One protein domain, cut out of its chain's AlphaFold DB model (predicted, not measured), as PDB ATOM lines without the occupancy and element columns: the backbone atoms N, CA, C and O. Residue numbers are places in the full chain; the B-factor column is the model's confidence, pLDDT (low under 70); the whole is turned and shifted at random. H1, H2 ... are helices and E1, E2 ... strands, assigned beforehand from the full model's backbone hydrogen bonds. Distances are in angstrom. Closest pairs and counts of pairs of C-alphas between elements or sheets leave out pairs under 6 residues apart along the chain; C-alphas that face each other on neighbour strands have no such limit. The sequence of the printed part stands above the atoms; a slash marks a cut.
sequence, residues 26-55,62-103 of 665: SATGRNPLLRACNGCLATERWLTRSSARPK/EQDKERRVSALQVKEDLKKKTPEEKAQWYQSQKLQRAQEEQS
ATOM      1  N   SER A  26      37.387  14.054  22.963       87.00
ATOM      2  CA  SER A  26      38.456  13.049  22.961       87.00
ATOM      3  C   SER A  26      37.953  11.730  23.543       87.00
ATOM      4  O   SER A  26      37.137  11.731  24.466       87.00
ATOM      5  N   ALA A  27      38.449  10.610  23.011       82.62
ATOM      6  CA  ALA A  27      38.143   9.284  23.537       82.62
ATOM      7  C   ALA A  27      38.683   9.123  24.965       82.62
ATOM      8  O   ALA A  27      39.824   9.498  25.255       82.62
ATOM      9  N   THR A  28      37.861   8.570  25.849       74.31
ATOM     10  CA  THR A  28      38.199   8.305  27.248       74.31
ATOM     11  C   THR A  28      38.301   6.797  27.464       74.31
ATOM     12  O   THR A  28      37.302   6.110  27.655       74.31
ATOM     13  N   GLY A  29      39.529   6.269  27.437       69.75
ATOM     14  CA  GLY A  29      39.813   4.841  27.642       69.75
ATOM     15  C   GLY A  29      39.861   4.021  26.346       69.75
ATOM     16  O   GLY A  29      40.194   4.545  25.287       69.75
ATOM     17  N   ARG A  30      39.574   2.712  26.443       67.75
ATOM     18  CA  ARG A  30      39.679   1.749  25.324       67.75
ATOM     19  C   ARG A  30      38.462   1.741  24.386       67.75
ATOM     20  O   ARG A  30      38.566   1.209  23.288       67.75
ATOM     21  N   ASN A  31      37.328   2.319  24.796       71.31
ATOM     22  CA  ASN A  31      36.123   2.394  23.967       71.31
ATOM     23  C   ASN A  31      36.088   3.733  23.198       71.31
ATOM     24  O   ASN A  31      35.906   4.777  23.825       71.31
ATOM     25  N   PRO A  32      36.223   3.733  21.857       64.75
ATOM     26  CA  PRO A  32      36.276   4.959  21.055       64.75
ATOM     27  C   PRO A  32      34.943   5.723  20.994       64.75
ATOM     28  O   PRO A  32      34.936   6.894  20.599       64.75
ATOM     29  N   LEU A  33      33.835   5.079  21.380       67.56
ATOM     30  CA  LEU A  33      32.497   5.672  21.440       67.56
ATOM     31  C   LEU A  33      32.235   6.393  22.769       67.56
ATOM     32  O   LEU A  33      31.387   7.278  22.827       67.56
ATOM     33  N   LEU A  34      32.994   6.072  23.823       76.19
ATOM     34  CA  LEU A  34      32.965   6.816  25.080       76.19
ATOM     35  C   LEU A  34      33.927   7.998  24.975       76.19
ATOM     36  O   LEU A  34      35.149   7.836  24.964       76.19
ATOM     37  N   ARG A  35      33.363   9.201  24.839       85.94
ATOM     38  CA  ARG A  35      34.134  10.428  24.624       85.94
ATOM     39  C   ARG A  35      33.733  11.504  25.617       85.94
ATOM     40  O   ARG A  35      32.554  11.707  25.899       85.94
ATOM     41  N   ALA A  36      34.717  12.250  26.102       89.06
ATOM     42  CA  ALA A  36      34.490  13.473  26.855       89.06
ATOM     43  C   ALA A  36      34.759  14.681  25.953       89.06
ATOM     44  O   ALA A  36      35.768  14.736  25.250       89.06
ATOM     45  N   CYS A  37      33.861  15.666  25.969       90.06
ATOM     46  CA  CYS A  37      34.087  16.919  25.257       90.06
ATOM     47  C   CYS A  37      35.313  17.663  25.822       90.06
ATOM     48  O   CYS A  37      35.656  17.539  27.006       90.06
ATOM     49  N   ASN A  38      35.942  18.490  24.989       87.31
ATOM     50  CA  ASN A  38      37.160  19.218  25.348       87.31
ATOM     51  C   ASN A  38      36.963  20.136  26.568       87.31
ATOM     52  O   ASN A  38      37.876  20.262  27.382       87.31
ATOM     53  N   GLY A  39      35.761  20.696  26.752       85.69
ATOM     54  CA  GLY A  39      35.417  21.489  27.937       85.69
ATOM     55  C   GLY A  39      35.481  20.678  29.236       85.69
ATOM     56  O   GLY A  39      36.134  21.090  30.190       85.69
ATOM     57  N   CYS A  40      34.888  19.478  29.266       88.94
ATOM     58  CA  CYS A  40      34.954  18.598  30.442       88.94
ATOM     59  C   CYS A  40      36.387  18.135  30.735       88.94
ATOM     60  O   CYS A  40      36.794  18.101  31.895       88.94
ATOM     61  N   LEU A  41      37.170  17.833  29.694       87.50
ATOM     62  CA  LEU A  41      38.576  17.445  29.840       87.50
ATOM     63  C   LEU A  41      39.439  18.591  30.378       87.50
ATOM     64  O   LEU A  41      40.326  18.367  31.204       87.50
ATOM     65  N   ALA A  42      39.181  19.828  29.951       84.44
ATOM     66  CA  ALA A  42      39.843  21.007  30.499       84.44
ATOM     67  C   ALA A  42      39.502  21.208  31.986       84.44
ATOM     68  O   ALA A  42      40.380  21.571  32.778       84.44
ATOM     69  N   THR A  43      38.260  20.933  32.394       85.50
ATOM     70  CA  THR A  43      37.838  20.945  33.806       85.50
ATOM     71  C   THR A  43      38.566  19.887  34.626       85.50
ATOM     72  O   THR A  43      39.140  20.212  35.665       85.50
ATOM     73  N   GLU A  44      38.662  18.658  34.124       86.00
ATOM     74  CA  GLU A  44      39.333  17.543  34.802       86.00
ATOM     75  C   GLU A  44      40.855  17.750  34.925       86.00
ATOM     76  O   GLU A  44      41.445  17.510  35.984       86.00
ATOM     77  N   ARG A  45      41.500  18.280  33.876       86.25
ATOM     78  CA  ARG A  45      42.928  18.646  33.905       86.25
ATOM     79  C   ARG A  45      43.211  19.761  34.900       86.25
ATOM     80  O   ARG A  45      44.205  19.688  35.618       86.25
ATOM     81  N   TRP A  46      42.361  20.786  34.943       84.81
ATOM     82  CA  TRP A  46      42.483  21.856  35.930       84.81
ATOM     83  C   TRP A  46      42.355  21.301  37.348       84.81
ATOM     84  O   TRP A  46      43.269  21.488  38.141       84.81
ATOM     85  N   LEU A  47      41.313  20.515  37.626       86.00
ATOM     86  CA  LEU A  47      41.080  19.923  38.944       86.00
ATOM     87  C   LEU A  47      42.249  19.021  39.379       86.00
ATOM     88  O   LEU A  47      42.631  18.993  40.547       86.00
ATOM     89  N   THR A  48      42.851  18.294  38.435       85.69
ATOM     90  CA  THR A  48      44.019  17.436  38.687       85.69
ATOM     91  C   THR A  48      45.282  18.233  38.981       85.69
ATOM     92  O   THR A  48      46.007  17.871  39.901       85.69
ATOM     93  N   ARG A  49      45.522  19.335  38.263       84.50
ATOM     94  CA  ARG A  49      46.651  20.230  38.551       84.50
ATOM     95  C   ARG A  49      46.484  20.941  39.888       84.50
ATOM     96  O   ARG A  49      47.422  20.951  40.672       84.50
ATOM     97  N   SER A  50      45.293  21.468  40.163       83.56
ATOM     98  CA  SER A  50      45.017  22.216  41.391       83.56
ATOM     99  C   SER A  50      45.075  21.345  42.645       83.56
ATOM    100  O   SER A  50      45.369  21.856  43.709       83.56
ATOM    101  N   SER A  51      44.834  20.033  42.540       86.38
ATOM    102  CA  SER A  51      44.910  19.098  43.679       86.38
ATOM    103  C   SER A  51      46.257  18.369  43.811       86.38
ATOM    104  O   SER A  51      46.411  17.529  44.701       86.38
ATOM    105  N   ALA A  52      47.225  18.641  42.931       84.25
ATOM    106  CA  ALA A  52      48.523  17.972  42.953       84.25
ATOM    107  C   ALA A  52      49.348  18.407  44.173       84.25
ATOM    108  O   ALA A  52      49.407  19.588  44.502       84.25
ATOM    109  N   ARG A  53      50.008  17.451  44.841       81.31
ATOM    110  CA  ARG A  53      50.926  17.760  45.948       81.31
ATOM    111  C   ARG A  53      52.199  18.444  45.423       81.31
ATOM    112  O   ARG A  53      52.638  18.120  44.314       81.31
ATOM    113  N   PRO A  54      52.819  19.341  46.209       79.38
ATOM    114  CA  PRO A  54      54.109  19.925  45.859       79.38
ATOM    115  C   PRO A  54      55.179  18.837  45.698       79.38
ATOM    116  O   PRO A  54      55.137  17.783  46.337       79.38
ATOM    117  N   LYS A  55      56.153  19.089  44.816       79.50
ATOM    118  CA  LYS A  55      57.310  18.199  44.638       79.50
ATOM    119  C   LYS A  55      58.150  18.198  45.918       79.50
ATOM    120  O   LYS A  55      58.332  19.252  46.523       79.50
ATOM    121  N   GLU A  62      50.971  29.484  51.301       82.81
ATOM    122  CA  GLU A  62      49.664  29.284  51.962       82.81
ATOM    123  C   GLU A  62      48.488  29.428  50.971       82.81
ATOM    124  O   GLU A  62      47.539  28.649  51.030       82.81
ATOM    125  N   GLN A  63      48.597  30.303  49.961       78.06
ATOM    126  CA  GLN A  63      47.593  30.410  48.891       78.06
ATOM    127  C   GLN A  63      47.500  29.143  48.023       78.06
ATOM    128  O   GLN A  63      46.406  28.732  47.626       78.06
ATOM    129  N   ASP A  64      48.630  28.502  47.708       79.12
ATOM    130  CA  ASP A  64      48.634  27.260  46.924       79.12
ATOM    131  C   ASP A  64      48.073  26.085  47.732       79.12
ATOM    132  O   ASP A  64      47.326  25.258  47.202       79.12
ATOM    133  N   LYS A  65      48.361  26.059  49.034       84.19
ATOM    134  CA  LYS A  65      47.825  25.081  49.982       84.19
ATOM    135  C   LYS A  65      46.304  25.199  50.116       84.19
ATOM    136  O   LYS A  65      45.617  24.180  50.028       84.19
ATOM    137  N   GLU A  66      45.762  26.413  50.241       85.00
ATOM    138  CA  GLU A  66      44.311  26.663  50.255       85.00
ATOM    139  C   GLU A  66      43.638  26.215  48.951       85.00
ATOM    140  O   GLU A  66      42.649  25.475  48.975       85.00
ATOM    141  N   ARG A  67      44.212  26.580  47.795       83.19
ATOM    142  CA  ARG A  67      43.714  26.137  46.480       83.19
ATOM    143  C   ARG A  67      43.722  24.617  46.351       83.19
ATOM    144  O   ARG A  67      42.769  24.046  45.812       83.19
ATOM    145  N   ARG A  68      44.760  23.953  46.862       87.50
ATOM    146  CA  ARG A  68      44.870  22.492  46.851       87.50
ATOM    147  C   ARG A  68      43.822  21.827  47.727       87.50
ATOM    148  O   ARG A  68      43.196  20.865  47.279       87.50
ATOM    149  N   VAL A  69      43.611  22.326  48.943       87.88
ATOM    150  CA  VAL A  69      42.581  21.813  49.860       87.88
ATOM    151  C   VAL A  69      41.187  21.993  49.255       87.88
ATOM    152  O   VAL A  69      40.422  21.030  49.203       87.88
ATOM    153  N   SER A  70      40.892  23.164  48.684       85.25
ATOM    154  CA  SER A  70      39.625  23.429  47.992       85.25
ATOM    155  C   SER A  70      39.410  22.492  46.790       85.25
ATOM    156  O   SER A  70      38.356  21.869  46.656       85.25
ATOM    157  N   ALA A  71      40.429  22.289  45.948       85.81
ATOM    158  CA  ALA A  71      40.334  21.383  44.801       85.81
ATOM    159  C   ALA A  71      40.182  19.901  45.203       85.81
ATOM    160  O   ALA A  71      39.530  19.134  44.489       85.81
ATOM    161  N   LEU A  72      40.777  19.486  46.328       86.50
ATOM    162  CA  LEU A  72      40.589  18.148  46.898       86.50
ATOM    163  C   LEU A  72      39.167  17.964  47.437       86.50
ATOM    164  O   LEU A  72      38.559  16.933  47.156       86.50
ATOM    165  N   GLN A  73      38.616  18.973  48.112       89.31
ATOM    166  CA  GLN A  73      37.230  18.956  48.582       89.31
ATOM    167  C   GLN A  73      36.254  18.786  47.410       89.31
ATOM    168  O   GLN A  73      35.423  17.883  47.420       89.31
ATOM    169  N   VAL A  74      36.442  19.553  46.330       86.94
ATOM    170  CA  VAL A  74      35.632  19.431  45.107       86.94
ATOM    171  C   VAL A  74      35.743  18.033  44.479       86.94
ATOM    172  O   VAL A  74      34.752  17.508  43.971       86.94
ATOM    173  N   LYS A  75      36.923  17.395  44.516       86.50
ATOM    174  CA  LYS A  75      37.093  16.008  44.042       86.50
ATOM    175  C   LYS A  75      36.315  15.003  44.887       86.50
ATOM    176  O   LYS A  75      35.713  14.094  44.316       86.50
ATOM    177  N   GLU A  76      36.341  15.142  46.206       87.75
ATOM    178  CA  GLU A  76      35.612  14.252  47.113       87.75
ATOM    179  C   GLU A  76      34.096  14.461  47.019       87.75
ATOM    180  O   GLU A  76      33.348  13.487  46.922       87.75
ATOM    181  N   ASP A  77      33.637  15.708  46.919       86.81
ATOM    182  CA  ASP A  77      32.220  16.027  46.725       86.81
ATOM    183  C   ASP A  77      31.710  15.501  45.381       86.81
ATOM    184  O   ASP A  77      30.610  14.954  45.294       86.81
ATOM    185  N   LEU A  78      32.534  15.563  44.330       86.19
ATOM    186  CA  LEU A  78      32.197  14.952  43.050       86.19
ATOM    187  C   LEU A  78      32.085  13.438  43.130       86.19
ATOM    188  O   LEU A  78      31.265  12.892  42.410       86.19
ATOM    189  N   LYS A  79      32.852  12.732  43.966       86.19
ATOM    190  CA  LYS A  79      32.701  11.271  44.092       86.19
ATOM    191  C   LYS A  79      31.334  10.896  44.665       86.19
ATOM    192  O   LYS A  79      30.751   9.924  44.184       86.19
ATOM    193  N   LYS A  80      30.825  11.699  45.605       88.38
ATOM    194  CA  LYS A  80      29.559  11.488  46.332       88.38
ATOM    195  C   LYS A  80      28.300  11.811  45.517       88.38
ATOM    196  O   LYS A  80      27.232  11.329  45.866       88.38
ATOM    197  N   LYS A  81      28.421  12.587  44.434       88.81
ATOM    198  CA  LYS A  81      27.300  12.974  43.561       88.81
ATOM    199  C   LYS A  81      26.819  11.849  42.641       88.81
ATOM    200  O   LYS A  81      27.624  11.039  42.154       88.81
ATOM    201  N   THR A  82      25.526  11.849  42.332       89.06
ATOM    202  CA  THR A  82      24.928  10.960  41.323       89.06
ATOM    203  C   THR A  82      25.456  11.287  39.912       89.06
ATOM    204  O   THR A  82      26.049  12.351  39.694       89.06
ATOM    205  N   PRO A  83      25.314  10.387  38.919       84.19
ATOM    206  CA  PRO A  83      25.734  10.663  37.540       84.19
ATOM    207  C   PRO A  83      25.086  11.916  36.929       84.19
ATOM    208  O   PRO A  83      25.753  12.657  36.207       84.19
ATOM    209  N   GLU A  84      23.824  12.179  37.257       84.44
ATOM    210  CA  GLU A  84      23.066  13.347  36.790       84.44
ATOM    211  C   GLU A  84      23.571  14.638  37.447       84.44
ATOM    212  O   GLU A  84      23.854  15.623  36.765       84.44
ATOM    213  N   GLU A  85      23.817  14.610  38.757       87.44
ATOM    214  CA  GLU A  85      24.404  15.734  39.495       87.44
ATOM    215  C   GLU A  85      25.840  16.042  39.048       87.44
ATOM    216  O   GLU A  85      26.261  17.201  39.002       87.44
ATOM    217  N   LYS A  86      26.614  15.007  38.689       87.56
ATOM    218  CA  LYS A  86      27.938  15.163  38.069       87.56
ATOM    219  C   LYS A  86      27.814  15.868  36.722       87.56
ATOM    220  O   LYS A  86      28.587  16.792  36.464       87.56
ATOM    221  N   ALA A  87      26.855  15.467  35.889       87.69
ATOM    222  CA  ALA A  87      26.634  16.083  34.585       87.69
ATOM    223  C   ALA A  87      26.264  17.565  34.712       87.69
ATOM    224  O   ALA A  87      26.915  18.403  34.082       87.69
ATOM    225  N   GLN A  88      25.323  17.896  35.599       88.44
ATOM    226  CA  GLN A  88      24.939  19.279  35.900       88.44
ATOM    227  C   GLN A  88      26.114  20.100  36.444       88.44
ATOM    228  O   GLN A  88      26.314  21.246  36.041       88.44
ATOM    229  N   TRP A  89      26.953  19.512  37.301       92.75
ATOM    230  CA  TRP A  89      28.153  20.188  37.791       92.75
ATOM    231  C   TRP A  89      29.132  20.515  36.656       92.75
ATOM    232  O   TRP A  89      29.633  21.636  36.583       92.75
ATOM    233  N   TYR A  90      29.380  19.579  35.732       89.31
ATOM    234  CA  TYR A  90      30.239  19.847  34.573       89.31
ATOM    235  C   TYR A  90      29.648  20.912  33.641       89.31
ATOM    236  O   TYR A  90      30.414  21.714  33.107       89.31
ATOM    237  N   GLN A  91      28.327  20.946  33.451       87.50
ATOM    238  CA  GLN A  91      27.649  21.993  32.675       87.50
ATOM    239  C   GLN A  91      27.798  23.367  33.346       87.50
ATOM    240  O   GLN A  91      28.250  24.319  32.710       87.50
ATOM    241  N   SER A  92      27.536  23.454  34.653       87.62
ATOM    242  CA  SER A  92      27.698  24.680  35.444       87.62
ATOM    243  C   SER A  92      29.140  25.202  35.409       87.62
ATOM    244  O   SER A  92      29.365  26.381  35.151       87.62
ATOM    245  N   GLN A  93      30.135  24.322  35.557       86.31
ATOM    246  CA  GLN A  93      31.548  24.707  35.490       86.31
ATOM    247  C   GLN A  93      31.989  25.176  34.101       86.31
ATOM    248  O   GLN A  93      32.835  26.062  33.988       86.31
ATOM    249  N   LYS A  94      31.434  24.600  33.029       83.19
ATOM    250  CA  LYS A  94      31.671  25.112  31.674       83.19
ATOM    251  C   LYS A  94      31.075  26.500  31.493       83.19
ATOM    252  O   LYS A  94      31.758  27.359  30.947       83.19
ATOM    253  N   LEU A  95      29.838  26.709  31.948       81.50
ATOM    254  CA  LEU A  95      29.155  27.997  31.852       81.50
ATOM    255  C   LEU A  95      29.915  29.072  32.636       81.50
ATOM    256  O   LEU A  95      30.217  30.125  32.085       81.50
ATOM    257  N   GLN A  96      30.315  28.764  33.872       82.06
ATOM    258  CA  GLN A  96      31.111  29.655  34.716       82.06
ATOM    259  C   GLN A  96      32.434  30.026  34.043       82.06
ATOM    260  O   GLN A  96      32.810  31.191  34.022       82.06
ATOM    261  N   ARG A  97      33.132  29.064  33.428       74.62
ATOM    262  CA  ARG A  97      34.374  29.360  32.700       74.62
ATOM    263  C   ARG A  97      34.151  30.132  31.416       74.62
ATOM    264  O   ARG A  97      34.986  30.960  31.092       74.62
ATOM    265  N   ALA A  98      33.066  29.882  30.692       72.62
ATOM    266  CA  ALA A  98      32.719  30.670  29.516       72.62
ATOM    267  C   ALA A  98      32.402  32.124  29.905       72.62
ATOM    268  O   ALA A  98      32.845  33.039  29.218       72.62
ATOM    269  N   GLN A  99      31.718  32.334  31.034       75.69
ATOM    270  CA  GLN A  99      31.466  33.655  31.616       75.69
ATOM    271  C   GLN A  99      32.755  34.313  32.117       75.69
ATOM    272  O   GLN A  99      32.987  35.479  31.828       75.69
ATOM    273  N   GLU A 100      33.633  33.573  32.796       71.62
ATOM    274  CA  GLU A 100      34.950  34.072  33.201       71.62
ATOM    275  C   GLU A 100      35.857  34.358  32.004       71.62
ATOM    276  O   GLU A 100      36.645  35.289  32.048       71.62
ATOM    277  N   GLU A 101      35.794  33.576  30.929       65.56
ATOM    278  CA  GLU A 101      36.512  33.873  29.691       65.56
ATOM    279  C   GLU A 101      35.902  35.075  28.978       65.56
ATOM    280  O   GLU A 101      36.648  35.826  28.365       65.56
ATOM    281  N   GLN A 102      34.589  35.297  29.056       63.53
ATOM    282  CA  GLN A 102      33.961  36.522  28.560       63.53
ATOM    283  C   GLN A 102      34.355  37.740  29.402       63.53
ATOM    284  O   GLN A 102      34.669  38.771  28.820       63.53
ATOM    285  N   SER A 103      34.438  37.616  30.730       57.38
ATOM    286  CA  SER A 103      34.844  38.715  31.617       57.38
ATOM    287  C   SER A 103      36.359  38.955  31.640       57.38
ATOM    288  O   SER A 103      36.808  40.083  31.821       57.38
TER     289      SER A 103
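AT A GLANCE: This is residues 26 to 55 and 62 to 103 of the 665 residues of the protein "Hypothetical protein" of Symbiodinium sp. CCMP2592 (UniProt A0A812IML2). Three helices make an open frame: H2 and H3 form a V joined by a tight turn, and H1 bridges its two legs. A loop, residues 28 to 34, and the short strand E1 precede H1. The 72 printed residues, in order E1, H1, H2, H3, are mostly helix, only just loose and close to compact: radius of gyration of the C-alphas 13.7 A, spans 42 by 32 by 24 A.

HOW THE PARTS SIT: Residues 26 to 27 pair antiparallel with residues 35 to 36 of E1, residues 35 to 37, which pairs with no named strand. H1, residues 38 to 50, touches H2, residues 62 to 80, with residues 47 to 50 alone, at a steep tilt of 52 degrees, opposite ways; the closest C-alphas, of Ser 50 and Arg 68, are 5.5 A apart. With residues 39 to 43 alone H1 touches H3, residues 83 to 103, about perpendicular at 88 degrees; the closest C-alphas, of Cys 40 and Tyr 90, are 6.4 A apart. H2 and H3 are close but not clearly touching. In H1, H2 and H3 every O i to N i+4 pair is within hydrogen-bond range.

IN THESE COORDINATES: E1 begins at C-alpha 35 (34.134, 10.428, 24.624). H1 is 18.1 A long, H2 27.4 A and H3 30.1 A, ending at C-alpha 103 (34.844, 38.715, 31.617).

THE WHOLE: Residues 56 to 61 are not printed; C-alphas 55 and 62 are 15.3 A apart. Residues 29 to 30, 32 to 33 and 101 to 103 have pLDDT under 70.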